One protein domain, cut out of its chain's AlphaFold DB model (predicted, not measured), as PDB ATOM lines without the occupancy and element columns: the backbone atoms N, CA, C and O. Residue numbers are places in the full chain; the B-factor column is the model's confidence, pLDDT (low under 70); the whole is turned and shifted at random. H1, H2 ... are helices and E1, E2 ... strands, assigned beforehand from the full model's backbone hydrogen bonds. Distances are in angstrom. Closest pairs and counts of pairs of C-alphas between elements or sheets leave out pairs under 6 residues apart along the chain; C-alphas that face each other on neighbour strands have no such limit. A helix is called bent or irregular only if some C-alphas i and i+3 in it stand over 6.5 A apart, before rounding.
ATOM      1  N   PHE A   5     222.711 175.816 274.909       91.31
ATOM      2  CA  PHE A   5     222.927 177.235 275.187       91.31
ATOM      3  C   PHE A   5     221.880 177.813 276.135       91.31
ATOM      4  O   PHE A   5     222.237 178.457 277.118       91.31
ATOM      5  N   LEU A   6     220.598 177.510 275.918       91.19
ATOM      6  CA  LEU A   6     219.527 177.985 276.800       91.19
ATOM      7  C   LEU A   6     219.664 177.401 278.211       91.19
ATOM      8  O   LEU A   6     219.497 178.115 279.195       91.19
ATOM      9  N   GLN A   7     220.040 176.124 278.321       92.25
ATOM     10  CA  GLN A   7     220.319 175.501 279.619       92.25
ATOM     11  C   GLN A   7     221.512 176.163 280.323       92.25
ATOM     12  O   GLN A   7     221.459 176.409 281.530       92.25
ATOM     13  N   ALA A   8     222.563 176.516 279.577       91.75
ATOM     14  CA  ALA A   8     223.693 177.263 280.121       91.75
ATOM     15  C   ALA A   8     223.275 178.665 280.607       91.75
ATOM     16  O   ALA A   8     223.674 179.062 281.703       91.75
ATOM     17  N   CYS A   9     222.410 179.372 279.867       92.38
ATOM     18  CA  CYS A   9     221.849 180.659 280.295       92.38
ATOM     19  C   CYS A   9     221.110 180.556 281.635       92.38
ATOM     20  O   CYS A   9     221.365 181.352 282.539       92.38
ATOM     21  N   LEU A  10     220.235 179.557 281.793       93.50
ATOM     22  CA  LEU A  10     219.457 179.349 283.025       93.50
ATOM     23  C   LEU A  10     220.339 179.024 284.238       93.50
ATOM     24  O   LEU A  10     220.033 179.428 285.368       93.50
ATOM     25  N   ALA A  11     221.429 178.289 284.004       92.69
ATOM     26  CA  ALA A  11     222.361 177.878 285.042       92.69
ATOM     27  C   ALA A  11     223.278 179.020 285.506       92.69
ATOM     28  O   ALA A  11     223.546 179.121 286.702       92.69
ATOM     29  N   GLN A  12     223.762 179.858 284.581       90.88
ATOM     30  CA  GLN A  12     224.896 180.757 284.837       90.88
ATOM     31  C   GLN A  12     224.563 182.251 284.749       90.88
ATOM     32  O   GLN A  12     225.244 183.046 285.379       90.88
ATOM     33  N   HIS A  13     223.524 182.663 284.019       91.56
ATOM     34  CA  HIS A  13     223.317 184.077 283.653       91.56
ATOM     35  C   HIS A  13     221.966 184.625 284.141       91.56
ATOM     36  O   HIS A  13     221.262 185.365 283.454       91.56
ATOM     37  N   ASN A  14     221.573 184.222 285.351       91.88
ATOM     38  CA  ASN A  14     220.282 184.578 285.947       91.88
ATOM     39  C   ASN A  14     220.177 186.069 286.322       91.88
ATOM     40  O   ASN A  14     219.090 186.630 286.400       91.88
ATOM     41  N   ASP A  15     221.304 186.725 286.568       92.88
ATOM     42  CA  ASP A  15     221.362 188.151 286.880       92.88
ATOM     43  C   ASP A  15     220.803 189.026 285.746       92.88
ATOM     44  O   ASP A  15     220.080 189.981 286.022       92.88
ATOM     45  N   ILE A  16     221.028 188.638 284.486       95.19
ATOM     46  CA  ILE A  16     220.420 189.308 283.332       95.19
ATOM     47  C   ILE A  16     218.912 189.094 283.323       95.19
ATOM     48  O   ILE A  16     218.161 190.055 283.220       95.19
ATOM     49  N   LEU A  17     218.440 187.860 283.513       96.19
ATOM     50  CA  LEU A  17     217.002 187.565 283.510       96.19
ATOM     51  C   LEU A  17     216.242 188.336 284.600       96.19
ATOM     52  O   LEU A  17     215.100 188.744 284.388       96.19
ATOM     53  N   ARG A  18     216.887 188.606 285.740       95.19
ATOM     54  CA  ARG A  18     216.339 189.441 286.820       95.19
ATOM     55  C   ARG A  18     216.121 190.900 286.424       95.19
ATOM     56  O   ARG A  18     215.277 191.545 287.039       95.19
ATOM     57  N   ALA A  19     216.866 191.418 285.450       95.50
ATOM     58  CA  ALA A  19     216.820 192.827 285.069       95.50
ATOM     59  C   ALA A  19     215.504 193.228 284.389       95.50
ATOM     60  O   ALA A  19     215.047 194.355 284.555       95.50
ATOM     61  N   GLY A  20     214.908 192.321 283.608       96.88
ATOM     62  CA  GLY A  20     213.637 192.550 282.909       96.88
ATOM     63  C   GLY A  20     213.691 193.552 281.750       96.88
ATOM     64  O   GLY A  20     212.678 193.751 281.084       96.88
ATOM     65  N   SER A  21     214.831 194.196 281.487       97.50
ATOM     66  CA  SER A  21     214.965 195.168 280.399       97.50
ATOM     67  C   SER A  21     216.403 195.328 279.892       97.50
ATOM     68  O   SER A  21     217.375 195.131 280.625       97.50
ATOM     69  N   MET A  22     216.533 195.674 278.609       97.88
ATOM     70  CA  MET A  22     217.801 195.935 277.917       97.88
ATOM     71  C   MET A  22     217.547 196.807 276.686       97.88
ATOM     72  O   MET A  22     216.488 196.723 276.067       97.88
ATOM     73  N   ARG A  23     218.513 197.637 276.290       98.06
ATOM     74  CA  ARG A  23     218.474 198.342 275.000       98.06
ATOM     75  C   ARG A  23     219.129 197.497 273.915       98.06
ATOM     76  O   ARG A  23     220.258 197.069 274.095       98.06
ATOM     77  N   VAL A  24     218.469 197.305 272.781       98.12
ATOM     78  CA  VAL A  24     219.026 196.657 271.587       98.12
ATOM     79  C   VAL A  24     218.950 197.662 270.446       98.12
ATOM     80  O   VAL A  24     217.856 198.094 270.106       98.12
ATOM     81  N   ASN A  25     220.094 198.089 269.902       97.62
ATOM     82  CA  ASN A  25     220.174 199.165 268.899       97.62
ATOM     83  C   ASN A  25     219.369 200.415 269.309       97.62
ATOM     84  O   ASN A  25     218.540 200.925 268.565       97.62
ATOM     85  N   ASP A  26     219.569 200.866 270.549       95.75
ATOM     86  CA  ASP A  26     218.872 201.999 271.181       95.75
ATOM     87  C   ASP A  26     217.365 201.789 271.466       95.75
ATOM     88  O   ASP A  26     216.788 202.539 272.264       95.75
ATOM     89  N   LYS A  27     216.741 200.724 270.942       97.69
ATOM     90  CA  LYS A  27     215.363 200.319 271.248       97.69
ATOM     91  C   LYS A  27     215.294 199.577 272.581       97.69
ATOM     92  O   LYS A  27     215.989 198.588 272.791       97.69
ATOM     93  N   LEU A  28     214.443 200.042 273.491       97.81
ATOM     94  CA  LEU A  28     214.197 199.343 274.753       97.81
ATOM     95  C   LEU A  28     213.370 198.079 274.488       97.81
ATOM     96  O   LEU A  28     212.282 198.163 273.917       97.81
ATOM     97  N   ILE A  29     213.885 196.927 274.911       98.31
ATOM     98  CA  ILE A  29     213.130 195.679 275.006       98.31
ATOM     99  C   ILE A  29     212.909 195.340 276.479       98.31
ATOM    100  O   ILE A  29     213.807 195.493 277.308       98.31
ATOM    101  N   GLU A  30     211.704 194.877 276.792       98.12
ATOM    102  CA  GLU A  30     211.282 194.505 278.141       98.12
ATOM    103  C   GLU A  30     210.712 193.089 278.114       98.12
ATOM    104  O   GLU A  30     209.939 192.738 277.214       98.12
ATOM    105  N   TRP A  31     211.097 192.281 279.097       98.25
ATOM    106  CA  TRP A  31     210.649 190.903 279.282       98.25
ATOM    107  C   TRP A  31     210.223 190.676 280.729       98.25
ATOM    108  O   TRP A  31     210.523 191.473 281.617       98.25
ATOM    109  N   THR A  32     209.527 189.573 280.984       97.94
ATOM    110  CA  THR A  32     209.087 189.235 282.340       97.94
ATOM    111  C   THR A  32     210.295 188.863 283.209       97.94
ATOM    112  O   THR A  32     210.945 187.856 282.917       97.94
ATOM    113  N   PRO A  33     210.632 189.618 284.273       97.56
ATOM    114  CA  PRO A  33     211.786 189.311 285.112       97.56
ATOM    115  C   PRO A  33     211.530 188.086 285.998       97.56
ATOM    116  O   PRO A  33     210.387 187.734 286.299       97.56
ATOM    117  N   THR A  34     212.595 187.469 286.515       96.12
ATOM    118  CA  THR A  34     212.470 186.282 287.388       96.12
ATOM    119  C   THR A  34     211.876 186.570 288.773       96.12
ATOM    120  O   THR A  34     211.704 185.656 289.571       96.12
ATOM    121  N   SER A  35     211.612 187.834 289.116       95.50
ATOM    122  CA  SER A  35     210.804 188.191 290.291       95.50
ATOM    123  C   SER A  35     209.309 187.951 290.064       95.50
ATOM    124  O   SER A  35     208.555 187.878 291.030       95.50
ATOM    125  N   MET A  36     208.885 187.832 288.801       95.12
ATOM    126  CA  MET A  36     207.488 187.682 288.387       95.12
ATOM    127  C   MET A  36     207.196 186.334 287.715       95.12
ATOM    128  O   MET A  36     206.033 185.958 287.606       95.12
ATOM    129  N   ALA A  37     208.222 185.613 287.261       96.50
ATOM    130  CA  ALA A  37     208.085 184.320 286.594       96.50
ATOM    131  C   ALA A  37     209.253 183.379 286.924       96.50
ATOM    132  O   ALA A  37     210.261 183.798 287.499       96.50
ATOM    133  N   CYS A  38     209.136 182.100 286.548       96.81
ATOM    134  CA  CYS A  38     210.272 181.183 286.625       96.81
ATOM    135  C   CYS A  38     211.373 181.579 285.618       96.81
ATOM    136  O   CYS A  38     211.160 182.405 284.724       96.81
ATOM    137  N   LYS A  39     212.582 181.026 285.775       96.00
ATOM    138  CA  LYS A  39     213.735 181.414 284.942       96.00
ATOM    139  C   LYS A  39     213.505 181.068 283.473       96.00
ATOM    140  O   LYS A  39     213.892 181.829 282.593       96.00
ATOM    141  N   GLU A  40     212.864 179.933 283.230       96.31
ATOM    142  CA  GLU A  40     212.525 179.407 281.918       96.31
ATOM    143  C   GLU A  40     211.571 180.356 281.190       96.31
ATOM    144  O   GLU A  40     211.867 180.778 280.075       96.31
ATOM    145  N   ASP A  41     210.486 180.769 281.847       96.62
ATOM    146  CA  ASP A  41     209.514 181.708 281.280       96.62
ATOM    147  C   ASP A  41     210.135 183.089 281.032       96.62
ATOM    148  O   ASP A  41     209.878 183.714 280.004       96.62
ATOM    149  N   SER A  42     210.996 183.556 281.943       97.44
ATOM    150  CA  SER A  42     211.730 184.815 281.784       97.44
ATOM    151  C   SER A  42     212.663 184.780 280.568       97.44
ATOM    152  O   SER A  42     212.663 185.705 279.753       97.44
ATOM    153  N   LEU A  43     213.410 183.682 280.397       97.06
ATOM    154  CA  LEU A  43     214.292 183.473 279.251       97.06
ATOM    155  C   LEU A  43     213.506 183.381 277.938       97.06
ATOM    156  O   LEU A  43     213.910 183.985 276.947       97.06
ATOM    157  N   MET A  44     212.380 182.664 277.928       96.69
ATOM    158  CA  MET A  44     211.515 182.564 276.749       96.69
ATOM    159  C   MET A  44     210.891 183.915 276.385       96.69
ATOM    160  O   MET A  44     210.847 184.265 275.209       96.69
ATOM    161  N   SER A  45     210.482 184.699 277.385       97.81
ATOM    162  CA  SER A  45     209.993 186.063 277.186       97.81
ATOM    163  C   SER A  45     211.069 186.955 276.560       97.81
ATOM    164  O   SER A  45     210.797 187.641 275.578       97.81
ATOM    165  N   LEU A  46     212.309 186.906 277.062       97.88
ATOM    166  CA  LEU A  46     213.438 187.628 276.467       97.88
ATOM    167  C   LEU A  46     213.701 187.180 275.022       97.88
ATOM    168  O   LEU A  46     213.872 188.025 274.144       97.88
ATOM    169  N   PHE A  47     213.703 185.870 274.766       97.06
ATOM    170  CA  PHE A  47     213.913 185.303 273.433       97.06
ATOM    171  C   PHE A  47     212.876 185.829 272.432       97.06
ATOM    172  O   PHE A  47     213.245 186.379 271.397       97.06
ATOM    173  N   GLU A  48     211.588 185.739 272.771       97.38
ATOM    174  CA  GLU A  48     210.484 186.218 271.932       97.38
ATOM    175  C   GLU A  48     210.585 187.728 271.669       97.38
ATOM    176  O   GLU A  48     210.366 188.195 270.550       97.38
ATOM    177  N   LYS A  49     210.934 188.520 272.691       98.00
ATOM    178  CA  LYS A  49     211.090 189.976 272.558       98.00
ATOM    179  C   LYS A  49     212.265 190.345 271.665       98.00
ATOM    180  O   LYS A  49     212.157 191.298 270.893       98.00
ATOM    181  N   LEU A  50     213.364 189.600 271.753       97.44
ATOM    182  CA  LEU A  50     214.533 189.799 270.909       97.44
ATOM    183  C   LEU A  50     214.235 189.408 269.455       97.44
ATOM    184  O   LEU A  50     214.530 190.190 268.554       97.44
ATOM    185  N   GLU A  51     213.578 188.267 269.226       96.56
ATOM    186  CA  GLU A  51     213.156 187.801 267.896       96.56
ATOM    187  C   GLU A  51     212.215 188.806 267.213       96.56
ATOM    188  O   GLU A  51     212.439 189.220 266.074       96.56
ATOM    189  N   ASN A  52     211.209 189.285 267.948       97.44
ATOM    190  CA  ASN A  52     210.209 190.226 267.444       97.44
ATOM    191  C   ASN A  52     210.687 191.687 267.410       97.44
ATOM    192  O   ASN A  52     209.955 192.570 266.956       97.44
ATOM    193  N   SER A  53     211.899 191.982 267.890       97.12
ATOM    194  CA  SER A  53     212.412 193.355 267.936       97.12
ATOM    195  C   SER A  53     212.630 193.955 266.545       97.12
ATOM    196  O   SER A  53     212.505 195.172 266.397       97.12
ATOM    197  N   GLY A  54     212.931 193.114 265.546       97.12
ATOM    198  CA  GLY A  54     213.384 193.525 264.213       97.12
ATOM    199  C   GLY A  54     214.849 193.978 264.158       97.12
ATOM    200  O   GLY A  54     215.338 194.284 263.075       97.12
ATOM    201  N   GLU A  55     215.549 193.991 265.299       97.38
ATOM    202  CA  GLU A  55     216.928 194.483 265.429       97.38
ATOM    203  C   GLU A  55     217.983 193.402 265.159       97.38
ATOM    204  O   GLU A  55     219.143 193.708 264.882       97.38
ATOM    205  N   VAL A  56     217.595 192.126 265.234       97.31
ATOM    206  CA  VAL A  56     218.491 190.997 264.961       97.31
ATOM    207  C   VAL A  56     218.716 190.883 263.446       97.31
ATOM    208  O   VAL A  56     217.745 190.741 262.694       97.31
ATOM    209  N   PRO A  57     219.974 190.892 262.962       97.56
ATOM    210  CA  PRO A  57     220.272 190.639 261.559       97.56
ATOM    211  C   PRO A  57     219.622 189.342 261.061       97.56
ATOM    212  O   PRO A  57     219.785 188.280 261.659       97.56
ATOM    213  N   LYS A  58     218.930 189.401 259.915       96.62
ATOM    214  CA  LYS A  58     218.216 188.241 259.337       96.62
ATOM    215  C   LYS A  58     219.104 187.010 259.126       96.62
ATOM    216  O   LYS A  58     218.598 185.896 259.149       96.62
ATOM    217  N   ALA A  59     220.407 187.210 258.920       96.31
ATOM    218  CA  ALA A  59     221.385 186.136 258.763       96.31
ATOM    219  C   ALA A  59     221.589 185.293 260.038       96.31
ATOM    220  O   ALA A  59     222.186 184.227 259.954       96.31
ATOM    221  N   TRP A  60     221.121 185.768 261.198       95.81
ATOM    222  CA  TRP A  60     221.325 185.140 262.507       95.81
ATOM    223  C   TRP A  60     220.037 184.567 263.110       95.81
ATOM    224  O   TRP A  60     220.055 184.061 264.230       95.81
ATOM    225  N   SER A  61     218.907 184.638 262.400       93.25
ATOM    226  CA  SER A  61     217.599 184.219 262.930       93.25
ATOM    227  C   SER A  61     217.549 182.739 263.326       93.25
ATOM    228  O   SER A  61     216.834 182.365 264.249       93.25
ATOM    229  N   ASN A  62     218.349 181.895 262.675       94.19
ATOM    230  CA  ASN A  62     218.475 180.471 262.977       94.19
ATOM    231  C   ASN A  62     219.490 180.147 264.092       94.19
ATOM    232  O   ASN A  62     219.673 178.972 264.400       94.19
ATOM    233  N   GLN A  63     220.153 181.154 264.664       94.94
ATOM    234  CA  GLN A  63     221.185 181.027 265.704       94.94
ATOM    235  C   GLN A  63     220.884 181.939 266.901       94.94
ATOM    236  O   GLN A  63     221.782 182.383 267.617       94.94
ATOM    237  N   LEU A  64     219.607 182.272 267.105       95.69
ATOM    238  CA  LEU A  64     219.202 183.221 268.135       95.69
ATOM    239  C   LEU A  64     219.511 182.714 269.552       95.69
ATOM    240  O   LEU A  64     219.800 183.514 270.436       95.69
ATOM    241  N   ASP A  65     219.498 181.400 269.773       95.56
ATOM    242  CA  ASP A  65     219.892 180.785 271.042       95.56
ATOM    243  C   ASP A  65     221.385 180.980 271.341       95.56
ATOM    244  O   ASP A  65     221.753 181.328 272.465       95.56
ATOM    245  N   GLU A  66     222.234 180.808 270.330       95.12
ATOM    246  CA  GLU A  66     223.674 181.041 270.407       95.12
ATOM    247  C   GLU A  66     223.997 182.526 270.622       95.12
ATOM    248  O   GLU A  66     224.794 182.879 271.497       95.12
ATOM    249  N   LEU A  67     223.328 183.408 269.873       96.25
ATOM    250  CA  LEU A  67     223.452 184.858 270.022       96.25
ATOM    251  C   LEU A  67     223.048 185.296 271.432       96.25
ATOM    252  O   LEU A  67     223.777 186.046 272.081       96.25
ATOM    253  N   LEU A  68     221.904 184.810 271.919       96.75
ATOM    254  CA  LEU A  68     221.398 185.151 273.241       96.75
ATOM    255  C   LEU A  68     222.352 184.679 274.340       96.75
ATOM    256  O   LEU A  68     222.614 185.431 275.275       96.75
ATOM    257  N   TYR A  69     222.936 183.488 274.200       95.56
ATOM    258  CA  TYR A  69     223.981 183.018 275.105       95.56
ATOM    259  C   TYR A  69     225.202 183.945 275.116       95.56
ATOM    260  O   TYR A  69     225.639 184.362 276.191       95.56
ATOM    261  N   CYS A  70     225.713 184.336 273.944       95.25
ATOM    262  CA  CYS A  70     226.852 185.252 273.844       95.25
ATOM    263  C   CYS A  70     226.557 186.614 274.489       95.25
ATOM    264  O   CYS A  70     227.395 187.143 275.223       95.25
ATOM    265  N   ILE A  71     225.361 187.165 274.249       96.44
ATOM    266  CA  ILE A  71     224.902 188.424 274.847       96.44
ATOM    267  C   ILE A  71     224.831 188.294 276.369       96.44
ATOM    268  O   ILE A  71     225.458 189.076 277.081       96.44
ATOM    269  N   MET A  72     224.109 187.290 276.877       96.25
ATOM    270  CA  MET A  72     223.910 187.103 278.315       96.25
ATOM    271  C   MET A  72     225.234 186.900 279.041       96.25
ATOM    272  O   MET A  72     225.463 187.519 280.074       96.25
ATOM    273  N   LYS A  73     226.138 186.098 278.477       93.69
ATOM    274  CA  LYS A  73     227.468 185.895 279.047       93.69
ATOM    275  C   LYS A  73     228.297 187.176 279.069       93.69
ATOM    276  O   LYS A  73     228.987 187.426 280.046       93.69
ATOM    277  N   SER A  74     228.235 187.976 278.004       93.75
ATOM    278  CA  SER A  74     229.006 189.224 277.890       93.75
ATOM    279  C   SER A  74     228.489 190.336 278.803       93.75
ATOM    280  O   SER A  74     229.248 191.231 279.161       93.75
ATOM    281  N   LEU A  75     227.207 190.289 279.170       94.62
ATOM    282  CA  LEU A  75     226.572 191.264 280.056       94.62
ATOM    283  C   LEU A  75     226.525 190.821 281.518       94.62
ATOM    284  O   LEU A  75     226.354 191.670 282.389       94.62
ATOM    285  N   SER A  76     226.613 189.514 281.783       92.50
ATOM    286  CA  SER A  76     226.404 188.966 283.121       92.50
ATOM    287  C   SER A  76     227.392 189.578 284.106       92.50
ATOM    288  O   SER A  76     228.605 189.417 283.990       92.50
ATOM    289  N   PHE A  77     226.852 190.255 285.111       83.44
ATOM    290  CA  PHE A  77     227.553 190.898 286.207       83.44
ATOM    291  C   PHE A  77     228.463 189.909 286.940       83.44
ATOM    292  O   PHE A  77     229.579 190.255 287.314       83.44
ATOM    293  N   GLN A  78     228.023 188.655 287.096       81.38
ATOM    294  CA  GLN A  78     228.828 187.613 287.742       81.38
ATOM    295  C   GLN A  78     230.108 187.267 286.979       81.38
ATOM    296  O   GLN A  78     231.053 186.807 287.607       81.38
ATOM    297  N   PHE A  79     230.152 187.473 285.664       81.12
ATOM    298  CA  PHE A  79     231.326 187.172 284.845       81.12
ATOM    299  C   PHE A  79     232.062 188.457 284.484       81.12
ATOM    300  O   PHE A  79     233.178 188.685 284.943       81.12
ATOM    301  N   ALA A  80     231.386 189.345 283.752       82.25
ATOM    302  CA  ALA A  80     231.949 190.594 283.268       82.25
ATOM    303  C   ALA A  80     232.480 191.459 284.414       82.25
ATOM    304  O   ALA A  80     233.603 191.951 284.344       82.25
ATOM    305  N   LEU A  81     231.701 191.636 285.489       84.31
ATOM    306  CA  LEU A  81     232.139 192.506 286.573       84.31
ATOM    307  C   LEU A  81     233.125 191.820 287.511       84.31
ATOM    308  O   LEU A  81     234.026 192.489 287.992       84.31
ATOM    309  N   MET A  82     233.011 190.516 287.765       87.94
ATOM    310  CA  MET A  82     233.971 189.830 288.638       87.94
ATOM    311  C   MET A  82     235.388 189.854 288.069       87.94
ATOM    312  O   MET A  82     236.321 190.156 288.812       87.94
ATOM    313  N   ASP A  83     235.542 189.633 286.762       85.31
ATOM    314  CA  ASP A  83     236.844 189.732 286.095       85.31
ATOM    315  C   ASP A  83     237.388 191.168 286.164       85.31
ATOM    316  O   ASP A  83     238.567 191.386 286.450       85.31
ATOM    317  N   VAL A  84     236.512 192.167 285.996       84.50
ATOM    318  CA  VAL A  84     236.861 193.586 286.162       84.50
ATOM    319  C   VAL A  84     237.286 193.892 287.599       84.50
ATOM    320  O   VAL A  84     238.337 194.489 287.807       84.50
ATOM    321  N   LEU A  85     236.516 193.475 288.603       88.75
ATOM    322  CA  LEU A  85     236.797 193.719 290.019       88.75
ATOM    323  C   LEU A  85     238.087 193.038 290.468       88.75
ATOM    324  O   LEU A  85     238.847 193.628 291.235       88.75
ATOM    325  N   GLN A  86     238.350 191.825 289.979       89.94
ATOM    326  CA  GLN A  86     239.587 191.105 290.253       89.94
ATOM    327  C   GLN A  86     240.782 191.822 289.617       89.94
ATOM    328  O   GLN A  86     241.766 192.089 290.303       89.94
ATOM    329  N   ALA A  87     240.666 192.253 288.359       85.50
ATOM    330  CA  ALA A  87     241.720 193.023 287.711       85.50
ATOM    331  C   ALA A  87     241.976 194.377 288.395       85.50
ATOM    332  O   ALA A  87     243.125 194.786 288.537       85.50
ATOM    333  N   LEU A  88     240.927 195.063 288.865       84.50
ATOM    334  CA  LEU A  88     241.058 196.291 289.655       84.50
ATOM    335  C   LEU A  88     241.749 196.019 290.993       84.50
ATOM    336  O   LEU A  88     242.654 196.759 291.377       84.50
ATOM    337  N   LYS A  89     241.354 194.949 291.690       89.81
ATOM    338  CA  LYS A  89     241.996 194.521 292.935       89.81
ATOM    339  C   LYS A  89     243.491 194.300 292.727       89.81
ATOM    340  O   LYS A  89     244.283 194.818 293.509       89.81
ATOM    341  N   ASP A  90     243.873 193.589 291.671       87.00
ATOM    342  CA  ASP A  90     245.272 193.270 291.393       87.00
ATOM    343  C   ASP A  90     246.064 194.512 290.950       87.00
ATOM    344  O   ASP A  90     247.157 194.764 291.460       87.00
ATOM    345  N   ALA A  91     245.486 195.346 290.078       82.31
ATOM    346  CA  ALA A  91     246.111 196.575 289.585       82.31
ATOM    347  C   ALA A  91     246.362 197.602 290.702       82.31
ATOM    348  O   ALA A  91     247.433 198.209 290.756       82.31
ATOM    349  N   PHE A  92     245.402 197.774 291.616       82.81
ATOM    350  CA  PHE A  92     245.502 198.719 292.733       82.81
ATOM    351  C   PHE A  92     246.020 198.085 294.032       82.81
ATOM    352  O   PHE A  92     246.113 198.773 295.047       82.81
ATOM    353  N   LYS A  93     246.370 196.789 294.013       88.12
ATOM    354  CA  LYS A  93     246.808 196.012 295.187       88.12
ATOM    355  C   LYS A  93     245.838 196.135 296.368       88.12
ATOM    356  O   LYS A  93     246.252 196.329 297.512       88.12
ATOM    357  N   LEU A  94     244.538 196.057 296.088       87.88
ATOM    358  CA  LEU A  94     243.499 196.191 297.108       87.88
ATOM    359  C   LEU A  94     243.467 194.940 298.003       87.88
ATOM    360  O   LEU A  94     243.577 193.818 297.500       87.88
ATOM    361  N   PRO A  95     243.255 195.091 299.322       92.00
ATOM    362  CA  PRO A  95     243.207 193.950 300.237       92.00
ATOM    363  C   PRO A  95     241.953 193.080 300.036       92.00
ATOM    364  O   PRO A  95     241.973 191.886 300.334       92.00
ATOM    365  N   ALA A  96     240.879 193.634 299.465       93.75
ATOM    366  CA  ALA A  96     239.637 192.928 299.152       93.75
ATOM    367  C   ALA A  96     239.086 193.339 297.776       93.75
ATOM    368  O   ALA A  96     239.607 194.250 297.132       93.75
ATOM    369  N   LEU A  97     238.055 192.632 297.302       93.56
ATOM    370  CA  LEU A  97     237.367 193.004 296.065       93.56
ATOM    371  C   LEU A  97     236.585 194.310 296.277       93.56
ATOM    372  O   LEU A  97     235.883 194.428 297.286       93.56
ATOM    373  N   PRO A  98     236.679 195.275 295.346       93.56
ATOM    374  CA  PRO A  98     235.862 196.470 295.425       93.56
ATOM    375  C   PRO A  98     234.374 196.139 295.234       93.56
ATOM    376  O   PRO A  98     234.006 195.140 294.619       93.56
ATOM    377  N   ASN A  99     233.513 197.004 295.755       93.62
ATOM    378  CA  ASN A  99     232.071 196.964 295.577       93.62
ATOM    379  C   ASN A  99     231.648 198.077 294.610       93.62
ATOM    380  O   ASN A  99     232.104 199.219 294.724       93.62
ATOM    381  N   ILE A 100     230.766 197.730 293.676       92.00
ATOM    382  CA  ILE A 100     230.163 198.642 292.708       92.00
ATOM    383  C   ILE A 100     228.646 198.525 292.874       92.00
ATOM    384  O   ILE A 100     228.102 197.435 292.668       92.00
ATOM    385  N   PRO A 101     227.946 199.611 293.240       91.56
ATOM    386  CA  PRO A 101     226.499 199.577 293.372       91.56
ATOM    387  C   PRO A 101     225.839 199.275 292.021       91.56
ATOM    388  O   PRO A 101     226.279 199.727 290.962       91.56
ATOM    389  N   SER A 102     224.741 198.523 292.063       89.81
ATOM    390  CA  SER A 102     223.910 198.224 290.891       89.81
ATOM    391  C   SER A 102     222.914 199.339 290.555       89.81
ATOM    392  O   SER A 102     222.140 199.211 289.608       89.81
ATOM    393  N   ASP A 103     222.884 200.419 291.336       89.38
ATOM    394  CA  ASP A 103     221.933 201.507 291.133       89.38
ATOM    395  C   ASP A 103     222.201 202.226 289.808       89.38
ATOM    396  O   ASP A 103     223.324 202.622 289.496       89.38
ATOM    397  N   GLY A 104     221.151 202.387 289.000       89.50
ATOM    398  CA  GLY A 104     221.254 203.021 287.684       89.50
ATOM    399  C   GLY A 104     221.971 202.186 286.617       89.50
ATOM    400  O   GLY A 104     222.270 202.738 285.550       89.50
ATOM    401  N   LEU A 105     222.221 200.897 286.892       93.50
ATOM    402  CA  LEU A 105     222.746 199.915 285.944       93.50
ATOM    403  C   LEU A 105     221.759 199.698 284.789       93.50
ATOM    404  O   LEU A 105     220.562 199.509 285.002       93.50
ATOM    405  N   GLN A 106     222.268 199.690 283.565       95.31
ATOM    406  CA  GLN A 106     221.520 199.390 282.351       95.31
ATOM    407  C   GLN A 106     222.312 198.436 281.467       95.31
ATOM    408  O   GLN A 106     223.533 198.537 281.355       95.31
ATOM    409  N   TYR A 107     221.593 197.555 280.786       96.81
ATOM    410  CA  TYR A 107     222.153 196.683 279.765       96.81
ATOM    411  C   TYR A 107     221.859 197.271 278.388       96.81
ATOM    412  O   TYR A 107     220.730 197.687 278.107       96.81
ATOM    413  N   ALA A 108     222.864 197.302 277.523       97.31
ATOM    414  CA  ALA A 108     222.729 197.753 276.149       97.31
ATOM    415  C   ALA A 108     223.505 196.835 275.207       97.31
ATOM    416  O   ALA A 108     224.596 196.375 275.524       97.31
ATOM    417  N   VAL A 109     222.951 196.584 274.031       97.81
ATOM    418  CA  VAL A 109     223.556 195.768 272.985       97.81
ATOM    419  C   VAL A 109     223.385 196.486 271.659       97.81
ATOM    420  O   VAL A 109     222.307 197.002 271.354       97.81
ATOM    421  N   ARG A 110     224.440 196.519 270.850       98.06
ATOM    422  CA  ARG A 110     224.363 196.928 269.449       98.06
ATOM    423  C   ARG A 110     224.641 195.723 268.575       98.06
ATOM    424  O   ARG A 110     225.702 195.118 268.678       98.06
ATOM    425  N   LEU A 111     223.672 195.379 267.742       97.44
ATOM    426  CA  LEU A 111     223.733 194.273 266.801       97.44
ATOM    427  C   LEU A 111     223.929 194.839 265.399       97.44
ATOM    428  O   LEU A 111     223.179 195.702 264.947       97.44
ATOM    429  N   SER A 112     224.930 194.330 264.694       96.94
ATOM    430  CA  SER A 112     225.201 194.673 263.301       96.94
ATOM    431  C   SER A 112     225.631 193.427 262.544       96.94
ATOM    432  O   SER A 112     226.048 192.452 263.149       96.94
ATOM    433  N   THR A 113     225.629 193.448 261.216       94.62
ATOM    434  CA  THR A 113     226.175 192.322 260.438       94.62
ATOM    435  C   THR A 113     227.662 192.056 260.698       94.62
ATOM    436  O   THR A 113     228.142 190.983 260.350       94.62
ATOM    437  N   ALA A 114     228.390 193.005 261.298       94.12
ATOM    438  CA  ALA A 114     229.803 192.859 261.638       94.12
ATOM    439  C   ALA A 114     230.037 192.172 262.996       94.12
ATOM    440  O   ALA A 114     231.143 191.699 263.257       94.12
ATOM    441  N   GLY A 115     229.023 192.121 263.864       95.38
ATOM    442  CA  GLY A 115     229.156 191.596 265.218       95.38
ATOM    443  C   GLY A 115     228.235 192.276 266.228       95.38
ATOM    444  O   GLY A 115     227.244 192.922 265.874       95.38
ATOM    445  N   CYS A 116     228.578 192.102 267.497       96.75
ATOM    446  CA  CYS A 116     227.803 192.529 268.647       96.75
ATOM    447  C   CYS A 116     228.680 193.336 269.613       96.75
ATOM    448  O   CYS A 116     229.714 192.839 270.055       96.75
ATOM    449  N   ASP A 117     228.218 194.529 269.993       96.62
ATOM    450  CA  ASP A 117     228.785 195.316 271.092       96.62
ATOM    451  C   ASP A 117     227.838 195.246 272.297       96.62
ATOM    452  O   ASP A 117     226.784 195.886 272.306       96.62
ATOM    453  N   ALA A 118     228.200 194.477 273.317       96.56
ATOM    454  CA  ALA A 118     227.460 194.340 274.567       96.56
ATOM    455  C   ALA A 118     228.029 195.286 275.634       96.56
ATOM    456  O   ALA A 118     229.237 195.377 275.814       96.56
ATOM    457  N   GLN A 119     227.172 196.014 276.340       96.06
ATOM    458  CA  GLN A 119     227.558 197.055 277.287       96.06
ATOM    459  C   GLN A 119     226.731 196.979 278.567       96.06
ATOM    460  O   GLN A 119     225.501 196.946 278.543       96.06
ATOM    461  N   VAL A 120     227.431 197.036 279.691       95.56
ATOM    462  CA  VAL A 120     226.882 197.322 281.013       95.56
ATOM    463  C   VAL A 120     227.181 198.790 281.310       95.56
ATOM    464  O   VAL A 120     228.342 199.199 281.300       95.56
ATOM    465  N   LEU A 121     226.143 199.597 281.515       94.62
ATOM    466  CA  LEU A 121     226.217 201.054 281.634       94.62
ATOM    467  C   LEU A 121     225.709 201.505 283.001       94.62
ATOM    468  O   LEU A 121     224.665 201.041 283.449       94.62
ATOM    469  N   TRP A 122     226.375 202.477 283.618       94.06
ATOM    470  CA  TRP A 122     225.871 203.163 284.808       94.06
ATOM    471  C   TRP A 122     225.460 204.587 284.440       94.06
ATOM    472  O   TRP A 122     226.302 205.439 284.151       94.06
ATOM    473  N   THR A 123     224.147 204.845 284.422       86.19
ATOM    474  CA  THR A 123     223.573 206.145 284.002       86.19
ATOM    475  C   THR A 123     224.066 207.317 284.838       86.19
ATOM    476  O   THR A 123     224.401 208.377 284.313       86.19
ATOM    477  N   LYS A 124     224.127 207.105 286.149       86.00
ATOM    478  CA  LYS A 124     224.881 207.916 287.092       86.00
ATOM    479  C   LYS A 124     226.100 207.070 287.403       86.00
ATOM    480  O   LYS A 124     225.914 205.945 287.857       86.00
ATOM    481  N   LYS A 125     227.300 207.548 287.060       84.50
ATOM    482  CA  LYS A 125     228.540 206.775 287.236       84.50
ATOM    483  C   LYS A 125     228.530 206.101 288.611       84.50
ATOM    484  O   LYS A 125     228.193 206.757 289.596       84.50
ATOM    485  N   ALA A 126     228.859 204.817 288.670       92.50
ATOM    486  CA  ALA A 126     228.855 204.102 289.935       92.50
ATOM    487  C   ALA A 126     230.198 204.251 290.625       92.50
ATOM    488  O   ALA A 126     231.237 203.876 290.086       92.50
ATOM    489  N   SER A 127     230.164 204.768 291.841       93.69
ATOM    490  CA  SER A 127     231.355 204.883 292.658       93.69
ATOM    491  C   SER A 127     231.812 203.505 293.146       93.69
ATOM    492  O   SER A 127     231.037 202.707 293.675       93.69
ATOM    493  N   ILE A 128     233.090 203.231 292.930       92.81
ATOM    494  CA  ILE A 128     233.815 202.031 293.322       92.81
ATOM    495  C   ILE A 128     234.346 202.273 294.732       92.81
ATOM    496  O   ILE A 128     235.138 203.193 294.963       92.81
ATOM    497  N   PHE A 129     233.942 201.426 295.675       93.56
ATOM    498  CA  PHE A 129     234.387 201.525 297.062       93.56
ATOM    499  C   PHE A 129     235.000 200.222 297.548       93.56
ATOM    500  O   PHE A 129     234.630 199.141 297.104       93.56
ATOM    501  N   LEU A 130     235.892 200.319 298.522       93.50
ATOM    502  CA  LEU A 130     236.342 199.191 299.318       93.50
ATOM    503  C   LEU A 130     235.767 199.342 300.724       93.50
ATOM    504  O   LEU A 130     235.885 200.414 301.315       93.50
ATOM    505  N   CYS A 131     235.167 198.280 301.251       89.75
ATOM    506  CA  CYS A 131     234.773 198.224 302.654       89.75
ATOM    507  C   CYS A 131     235.872 197.501 303.427       89.75
ATOM    508  O   CYS A 131     236.009 196.283 303.315       89.75
ATOM    509  N   ASP A 132     236.659 198.260 304.175       88.50
ATOM    510  CA  ASP A 132     237.653 197.736 305.097       88.50
ATOM    511  C   ASP A 132     237.046 197.704 306.516       88.50
ATOM    512  O   ASP A 132     236.457 198.705 306.934       88.50
ATOM    513  N   PRO A 133     237.128 196.586 307.261       88.81
ATOM    514  CA  PRO A 133     236.592 196.517 308.621       88.81
ATOM    515  C   PRO A 133     237.231 197.511 309.601       88.81
ATOM    516  O   PRO A 133     236.579 197.904 310.565       88.81
ATOM    517  N   GLU A 134     238.490 197.896 309.378       92.12
ATOM    518  CA  GLU A 134     239.261 198.780 310.256       92.12
ATOM    519  C   GLU A 134     239.224 200.234 309.771       92.12
ATOM    520  O   GLU A 134     239.079 201.153 310.575       92.12
ATOM    521  N   LEU A 135     239.339 200.449 308.455       86.69
ATOM    522  CA  LEU A 135     239.433 201.785 307.849       86.69
ATOM    523  C   LEU A 135     238.094 202.326 307.326       86.69
ATOM    524  O   LEU A 135     238.026 203.468 306.870       86.69
ATOM    525  N   GLY A 136     237.035 201.518 307.364       92.06
ATOM    526  CA  GLY A 136     235.719 201.881 306.857       92.06
ATOM    527  C   GLY A 136     235.629 201.868 305.328       92.06
ATOM    528  O   GLY A 136     236.320 201.122 304.626       92.06
ATOM    529  N   LYS A 137     234.708 202.671 304.788       94.31
ATOM    530  CA  LYS A 137     234.427 202.740 303.350       94.31
ATOM    531  C   LYS A 137     235.389 203.718 302.671       94.31
ATOM    532  O   LYS A 137     235.310 204.921 302.895       94.31
ATOM    533  N   LYS A 138     236.251 203.219 301.784       93.12
ATOM    534  CA  LYS A 138     237.205 204.033 301.015       93.12
ATOM    535  C   LYS A 138     236.831 204.087 299.534       93.12
ATOM    536  O   LYS A 138     236.568 203.053 298.926       93.12
ATOM    537  N   PHE A 139     236.820 205.284 298.953       91.81
ATOM    538  CA  PHE A 139     236.540 205.526 297.532       91.81
ATOM    539  C   PHE A 139     237.772 205.269 296.651       91.81
ATOM    540  O   PHE A 139     238.883 205.627 297.035       91.81
ATOM    541  N   TYR A 140     237.578 204.663 295.475       89.44
ATOM    542  CA  TYR A 140     238.655 204.332 294.523       89.44
ATOM    543  C   TYR A 140     238.432 204.864 293.104       89.44
ATOM    544  O   TYR A 140     239.333 204.764 292.269       89.44
ATOM    545  N   GLY A 141     237.269 205.441 292.819       90.25
ATOM    546  CA  GLY A 141     236.937 205.959 291.499       90.25
ATOM    547  C   GLY A 141     235.498 205.688 291.106       90.25
ATOM    548  O   GLY A 141     234.745 205.103 291.870       90.25
ATOM    549  N   ASP A 142     235.130 206.069 289.892       91.81
ATOM    550  CA  ASP A 142     233.817 205.805 289.319       91.81
ATOM    551  C   ASP A 142     233.931 204.912 288.086       91.81
ATOM    552  O   ASP A 142     234.791 205.131 287.230       91.81
ATOM    553  N   ILE A 143     233.014 203.963 287.932       92.12
ATOM    554  CA  ILE A 143     232.818 203.200 286.701       92.12
ATOM    555  C   ILE A 143     231.649 203.789 285.905       92.12
ATOM    556  O   ILE A 143     230.579 204.086 286.439       92.12
ATOM    557  N   GLY A 144     231.870 204.004 284.612       92.00
ATOM    558  CA  GLY A 144     230.841 204.458 283.676       92.00
ATOM    559  C   GLY A 144     230.269 203.312 282.851       92.00
ATOM    560  O   GLY A 144     229.056 203.236 282.655       92.00
ATOM    561  N   SER A 145     231.132 202.410 282.379       93.75
ATOM    562  CA  SER A 145     230.700 201.279 281.559       93.75
ATOM    563  C   SER A 145     231.698 200.129 281.520       93.75
ATOM    564  O   SER A 145     232.907 200.355 281.556       93.75
ATOM    565  N   VAL A 146     231.190 198.918 281.302       93.88
ATOM    566  CA  VAL A 146     231.953 197.742 280.867       93.88
ATOM    567  C   VAL A 146     231.411 197.319 279.505       93.88
ATOM    568  O   VAL A 146     230.215 197.081 279.368       93.88
ATOM    569  N   CYS A 147     232.264 197.271 278.488       94.44
ATOM    570  CA  CYS A 147     231.890 196.978 277.107       94.44
ATOM    571  C   CYS A 147     232.636 195.747 276.594       94.44
ATOM    572  O   CYS A 147     233.837 195.635 276.813       94.44
ATOM    573  N   THR A 148     231.950 194.877 275.868       94.12
ATOM    574  CA  THR A 148     232.501 193.683 275.229       94.12
ATOM    575  C   THR A 148     232.065 193.669 273.780       94.12
ATOM    576  O   THR A 148     230.869 193.702 273.499       94.12
ATOM    577  N   ASP A 149     233.018 193.588 272.863       94.50
ATOM    578  CA  ASP A 149     232.748 193.406 271.439       94.50
ATOM    579  C   ASP A 149     233.140 192.000 270.985       94.50
ATOM    580  O   ASP A 149     234.170 191.458 271.394       94.50
ATOM    581  N   PHE A 150     232.303 191.391 270.147       94.44
ATOM    582  CA  PHE A 150     232.585 190.097 269.538       94.44
ATOM    583  C   PHE A 150     231.966 189.974 268.145       94.44
ATOM    584  O   PHE A 150     230.902 190.519 267.853       94.44
ATOM    585  N   GLN A 151     232.634 189.220 267.272       95.50
ATOM    586  CA  GLN A 151     232.073 188.831 265.978       95.50
ATOM    587  C   GLN A 151     231.040 187.720 266.173       95.50
ATOM    588  O   GLN A 151     231.221 186.845 267.022       95.50
ATOM    589  N   PHE A 152     229.971 187.750 265.376       94.81
ATOM    590  CA  PHE A 152     228.942 186.716 265.383       94.81
ATOM    591  C   PHE A 152     228.637 186.246 263.947       94.81
ATOM    592  O   PHE A 152     228.438 187.100 263.076       94.81
ATOM    593  N   PRO A 153     228.587 184.927 263.669       94.19
ATOM    594  CA  PRO A 153     228.726 183.801 264.608       94.19
ATOM    595  C   PRO A 153     230.112 183.739 265.260       94.19
ATOM    596  O   PRO A 153     231.111 184.110 264.641       94.19
ATOM    597  N   ALA A 154     230.175 183.327 266.527       90.62
ATOM    598  CA  ALA A 154     231.430 183.335 267.268       90.62
ATOM    599  C   ALA A 154     232.353 182.215 266.766       90.62
ATOM    600  O   ALA A 154     231.963 181.050 266.683       90.62
ATOM    601  N   ALA A 155     233.608 182.550 266.453       88.50
ATOM    602  CA  ALA A 155     234.592 181.533 266.099       88.50
ATOM    603  C   ALA A 155     234.834 180.579 267.292       88.50
ATOM    604  O   ALA A 155     234.861 181.026 268.444       88.50
ATOM    605  N   PRO A 156     235.057 179.271 267.062       84.12
ATOM    606  CA  PRO A 156     235.468 178.360 268.125       84.12
ATOM    607  C   PRO A 156     236.721 178.873 268.839       84.12
ATOM    608  O   PRO A 156     237.717 179.201 268.200       84.12
ATOM    609  N   GLY A 157     236.668 178.950 270.170       85.12
ATOM    610  CA  GLY A 157     237.764 179.496 270.973       85.12
ATOM    611  C   GLY A 157     237.873 181.023 270.958       85.12
ATOM    612  O   GLY A 157     238.834 181.546 271.512       85.12
ATOM    613  N   ALA A 158     236.909 181.745 270.370       87.25
ATOM    614  CA  ALA A 158     236.829 183.195 270.512       87.25
ATOM    615  C   ALA A 158     236.836 183.576 271.995       87.25
ATOM    616  O   ALA A 158     236.166 182.945 272.811       87.25
ATOM    617  N   VAL A 159     237.595 184.611 272.327       86.50
ATOM    618  CA  VAL A 159     237.830 185.066 273.696       86.50
ATOM    619  C   VAL A 159     237.100 186.387 273.923       86.50
ATOM    620  O   VAL A 159     237.068 187.231 273.025       86.50
ATOM    621  N   GLN A 160     236.517 186.579 275.107       83.62
ATOM    622  CA  GLN A 160     235.887 187.850 275.464       83.62
ATOM    623  C   GLN A 160     236.940 188.905 275.819       83.62
ATOM    624  O   GLN A 160     237.892 188.651 276.555       83.62
ATOM    625  N   ARG A 161     236.754 190.118 275.295       88.00
ATOM    626  CA  ARG A 161     237.587 191.277 275.622       88.00
ATOM    627  C   ARG A 161     236.713 192.361 276.213       88.00
ATOM    628  O   ARG A 161     235.758 192.782 275.571       88.00
ATOM    629  N   TYR A 162     237.072 192.828 277.399       88.38
ATOM    630  CA  TYR A 162     236.338 193.868 278.099       88.38
ATOM    631  C   TYR A 162     237.077 195.200 277.986       88.38
ATOM    632  O   TYR A 162     238.280 195.298 278.217       88.38
ATOM    633  N   LYS A 163     236.340 196.253 277.656       90.94
ATOM    634  CA  LYS A 163     236.759 197.651 277.673       90.94
ATOM    635  C   LYS A 163     236.023 198.330 278.816       90.94
ATOM    636  O   LYS A 163     234.803 198.481 278.768       90.94
ATOM    637  N   VAL A 164     236.759 198.752 279.833       89.69
ATOM    638  CA  VAL A 164     236.198 199.422 281.006       89.69
ATOM    639  C   VAL A 164     236.419 200.923 280.879       89.69
ATOM    640  O   VAL A 164     237.546 201.392 280.691       89.69
ATOM    641  N   GLU A 165     235.337 201.690 280.982       91.12
ATOM    642  CA  GLU A 165     235.399 203.134 281.178       91.12
ATOM    643  C   GLU A 165     235.282 203.432 282.668       91.12
ATOM    644  O   GLU A 165     234.227 203.231 283.270       91.12
ATOM    645  N   MET A 166     236.361 203.956 283.245       88.12
ATOM    646  CA  MET A 166     236.405 204.361 284.644       88.12
ATOM    647  C   MET A 166     237.164 205.680 284.832       88.12
ATOM    648  O   MET A 166     237.930 206.112 283.965       88.12
ATOM    649  N   ARG A 167     236.943 206.323 285.976       86.31
ATOM    650  CA  ARG A 167     237.677 207.490 286.475       86.31
ATOM    651  C   ARG A 167     238.262 207.114 287.822       86.31
ATOM    652  O   ARG A 167     237.539 206.574 288.642       86.31
ATOM    653  N   VAL A 168     239.536 207.390 288.053       84.56
ATOM    654  CA  VAL A 168     240.198 207.094 289.330       84.56
ATOM    655  C   VAL A 168     240.857 208.356 289.878       84.56
ATOM    656  O   VAL A 168     241.337 209.164 289.076       84.56
ATOM    657  N   PRO A 169     240.895 208.547 291.208       81.50
ATOM    658  CA  PRO A 169     241.638 209.636 291.824       81.50
ATOM    659  C   PRO A 169     243.127 209.590 291.470       81.50
ATOM    660  O   PRO A 169     243.701 208.516 291.269       81.50
ATOM    661  N   LYS A 170     243.784 210.755 291.457       81.31
ATOM    662  CA  LYS A 170     245.212 210.856 291.105       81.31
ATOM    663  C   LYS A 170     246.110 210.016 292.009       81.31
ATOM    664  O   LYS A 170     247.045 209.387 291.524       81.31
ATOM    665  N   TRP A 171     245.798 209.960 293.301       81.19
ATOM    666  CA  TRP A 171     246.581 209.200 294.274       81.19
ATOM    667  C   TRP A 171     246.562 207.681 294.020       81.19
ATOM    668  O   TRP A 171     247.507 207.002 294.416       81.19
ATOM    669  N   CYS A 172     245.553 207.143 293.318       78.94
ATOM    670  CA  CYS A 172     245.498 205.723 292.943       78.94
ATOM    671  C   CYS A 172     246.533 205.341 291.874       78.94
ATOM    672  O   CYS A 172     246.869 204.165 291.753       78.94
ATOM    673  N   LEU A 173     247.023 206.299 291.078       72.56
ATOM    674  CA  LEU A 173     247.908 206.029 289.937       72.56
ATOM    675  C   LEU A 173     249.405 206.052 290.283       72.56
ATOM    676  O   LEU A 173     250.231 205.756 289.424       72.56
ATOM    677  N   GLY A 174     249.780 206.370 291.525       70.31
ATOM    678  CA  GLY A 174     251.188 206.485 291.919       70.31
ATOM    679  C   GLY A 174     251.934 207.617 291.179       70.31
ATOM    680  O   GLY A 174     251.303 208.542 290.674       70.31
ATOM    681  N   PRO A 175     253.281 207.583 291.108       64.81
ATOM    682  CA  PRO A 175     254.097 208.647 290.505       64.81
ATOM    683  C   PRO A 175     254.087 208.659 288.964       64.81
ATOM    684  O   PRO A 175     254.879 209.371 288.350       64.81
ATOM    685  N   PHE A 176     253.241 207.856 288.317       51.59
ATOM    686  CA  PHE A 176     253.195 207.783 286.863       51.59
ATOM    687  C   PHE A 176     252.419 208.984 286.297       51.59
ATOM    688  O   PHE A 176     251.215 209.117 286.517       51.59
ATOM    689  N   GLU A 177     253.100 209.851 285.537       44.19
ATOM    690  CA  GLU A 177     252.484 210.918 284.731       44.19
ATOM    691  C   GLU A 177     251.666 210.314 283.574       44.19
ATOM    692  O   GLU A 177     252.082 210.286 282.416       44.19
ATOM    693  N   LEU A 178     250.479 209.794 283.872       44.44
ATOM    694  CA  LEU A 178     249.545 209.305 282.863       44.44
ATOM    695  C   LEU A 178     248.526 210.402 282.544       44.44
ATOM    696  O   LEU A 178     247.831 210.901 283.423       44.44
ATOM    697  N   LYS A 179     248.422 210.802 281.271       41.97
ATOM    698  CA  LYS A 179     247.406 211.763 280.803       41.97
ATOM    699  C   LYS A 179     246.005 211.102 280.841       41.97
ATOM    700  O   LYS A 179     245.783 210.054 280.242       41.97
ATOM    701  N   PHE A 180     245.065 211.710 281.573       46.78
ATOM    702  CA  PHE A 180     243.879 211.088 282.208       46.78
ATOM    703  C   PHE A 180     242.595 210.901 281.338       46.78
ATOM    704  O   PHE A 180     241.691 211.722 281.375       46.78
ATOM    705  N   ARG A 181     242.439 209.771 280.632       47.44
ATOM    706  CA  ARG A 181     241.368 208.743 280.839       47.44
ATOM    707  C   ARG A 181     242.021 207.462 280.374       47.44
ATOM    708  O   ARG A 181     242.303 207.298 279.186       47.44
ATOM    709  N   GLN A 182     242.181 206.536 281.296       53.03
ATOM    710  CA  GLN A 182     242.620 205.208 280.941       53.03
ATOM    711  C   GLN A 182     241.372 204.371 280.671       53.03
ATOM    712  O   GLN A 182     240.576 204.110 281.567       53.03
ATOM    713  N   ARG A 183     241.163 203.998 279.406       60.31
ATOM    714  CA  ARG A 183     240.320 202.843 279.096       60.31
ATOM    715  C   ARG A 183     241.141 201.619 279.455       60.31
ATOM    716  O   ARG A 183     242.152 201.352 278.808       60.31
ATOM    717  N   LEU A 184     240.734 200.921 280.504       65.94
ATOM    718  CA  LEU A 184     241.340 199.652 280.868       65.94
ATOM    719  C   LEU A 184     240.802 198.604 279.889       65.94
ATOM    720  O   LEU A 184     239.587 198.457 279.752       65.94
ATOM    721  N   THR A 185     241.690 197.919 279.175       73.06
ATOM    722  CA  THR A 185     241.305 196.753 278.372       73.06
ATOM    723  C   THR A 185     241.700 195.512 279.148       73.06
ATOM    724  O   THR A 185     242.874 195.336 279.465       73.06
ATOM    725  N   LEU A 186     240.717 194.680 279.470       71.75
ATOM    726  CA  LEU A 186     240.900 193.416 280.162       71.75
ATOM    727  C   LEU A 186     240.663 192.276 279.184       71.75
ATOM    728  O   LEU A 186     239.647 192.224 278.489       71.75
ATOM    729  N   LEU A 187     241.629 191.370 279.136       73.44
ATOM    730  CA  LEU A 187     241.539 190.130 278.384       73.44
ATOM    731  C   LEU A 187     241.215 189.030 279.385       73.44
ATOM    732  O   LEU A 187     241.945 188.862 280.359       73.44
ATOM    733  N   THR A 188     240.123 188.305 279.165       74.31
ATOM    734  CA  THR A 188     239.810 187.123 279.973       74.31
ATOM    735  C   THR A 188     240.283 185.894 279.221       74.31
ATOM    736  O   THR A 188     240.279 185.887 278.003       74.31
ATOM    737  N   GLU A 189     240.725 184.843 279.905       77.12
ATOM    738  CA  GLU A 189     241.119 183.597 279.221       77.12
ATOM    739  C   GLU A 189     239.911 182.692 278.927       77.12
ATOM    740  O   GLU A 189     240.028 181.653 278.275       77.12
ATOM    741  N   MET A 190     238.724 183.078 279.405       80.81
ATOM    742  CA  MET A 190     237.509 182.302 279.221       80.81
ATOM    743  C   MET A 190     236.980 182.441 277.787       80.81
ATOM    744  O   MET A 190     236.684 183.552 277.336       80.81
ATOM    745  N   PRO A 191     236.783 181.323 277.067       85.19
ATOM    746  CA  PRO A 191     236.227 181.379 275.726       85.19
ATOM    747  C   PRO A 191     234.776 181.864 275.793       85.19
ATOM    748  O   PRO A 191     234.030 181.446 276.678       85.19
ATOM    749  N   LEU A 192     234.363 182.725 274.859       87.19
ATOM    750  CA  LEU A 192     232.998 183.238 274.700       87.19
ATOM    751  C   LEU A 192     232.014 182.079 274.557       87.19
ATOM    752  O   LEU A 192     231.025 182.012 275.280       87.19
TER     753      LEU A 192
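What this domain is: This is residues 5 to 192 of the 292 residues of the protein "Hypothetical protein" of Polarella glacialis (UniProt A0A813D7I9). A twisted sheet of seven strands curls round one helix, H5, and at one end of the domain H1, H2, H3 and H4 gather with the small hairpin of E1 and E2. The far end holds the tip of the long hairpin of E4 and E5, where both strands have bent, and the short helix H6. The printed part has 188 residues, with six named helices and seven named strands in the order H1 H2 E1 E2 H3 H4 H5 E3 E4 E5 E6 H6 E7, a mixed class of helices and strands. The mixed sheet runs E2 E1 E3 E4 E5 E6 E7, parallel between E1 and E3 and antiparallel elsewhere, with H3, H4 and H5 on one face as two layers, that is, helices on one face of a sheet. The whole is compact, with a radius of gyration of the C-alphas of 17.5 A, and only just elongated, spanning 53 by 35 by 27 A.

Where its parts are: The longest strand is E4, residues 115 to 132, 41.2 A from first to last C-alpha; it bends by 74 degrees at residue 124. E5, residues 136 to 150, is 39.3 A long and bends by 56 degrees at residue 139. E3 is residues 105 to 112, 23.4 A long, E6 residues 159 to 167, 25.8 A, and E7 residues 183 to 191, 22.1 A, ending with C-alpha 191 at (236.227, 181.379, 275.726). E1 is residues 21 to 24 and E2 residues 27 to 30. H4, residues 58 to 75, is 22.5 A long and irregular: C-alphas 62 and 65 are 8.2 A apart, and it has a kink of 81 degrees near residue 65. H5, residues 77 to 92, is 20.6 A long and begins with C-alpha 77 at (227.553, 190.898, 286.207). H3 is residues 39 to 51, 18.2 A long. H1 is residues 5 to 12, with C-alpha 5 at (222.927, 177.235, 275.187), H2 is residues 14 to 19 and H6 residues 170 to 173.

How they stand to each other: E3, E4, E5 and E6 form a meander, each strand the antiparallel neighbour of the one before. N 108 and O 119 of E3 and E4 are 2.8 A apart, N 128 and O 141 of E4 and E5 2.7 A, and N 163 and O 147 of E5 and E6 2.7 A, within hydrogen-bond range. The edge strand E7 is antiparallel to E6, with N 186 and O 162 2.8 A apart. E1 is parallel to E3, with N 109 and O 23 2.7 A apart, and antiparallel to the edge strand E2, with N 24 and O 27 2.8 A apart. H5 and E7 come closest at the C-alphas of Val 84 and Leu 186, 7.2 A. H4 is on the same face as H5, at a height over the sheet of 8.8 A, and runs along the strands, at 9 degrees to E4 on the local plane. With residues 65 to 73 alone H4 touches H1, at a shallow tilt of 12 degrees, the same way; the closest C-alphas are those of Phe 5 and Tyr 69, 5.9 A. H3 touches H2 at a steep tilt of 62 degrees, the closest C-alphas being those of Leu 17 and Ser 42, 6.2 A. H6 only grazes the sheet, with residues 170 to 172. Every O i to N i+4 pair is within hydrogen-bond range in H1 and H3, against 1 of 2 in H2, 10 of 14 in H4 and 11 of 12 in H5; H6 is too short for such a pair.

The domain as a whole: The two C-alphas farthest apart are those of Lys 58 and Glu 134, 56.1 A. The printed part has no cut, and its one long link is residues 93 to 104, from H5 to E3. The mean pLDDT of the printed part is 89.6; residues 175 to 184 are under 70.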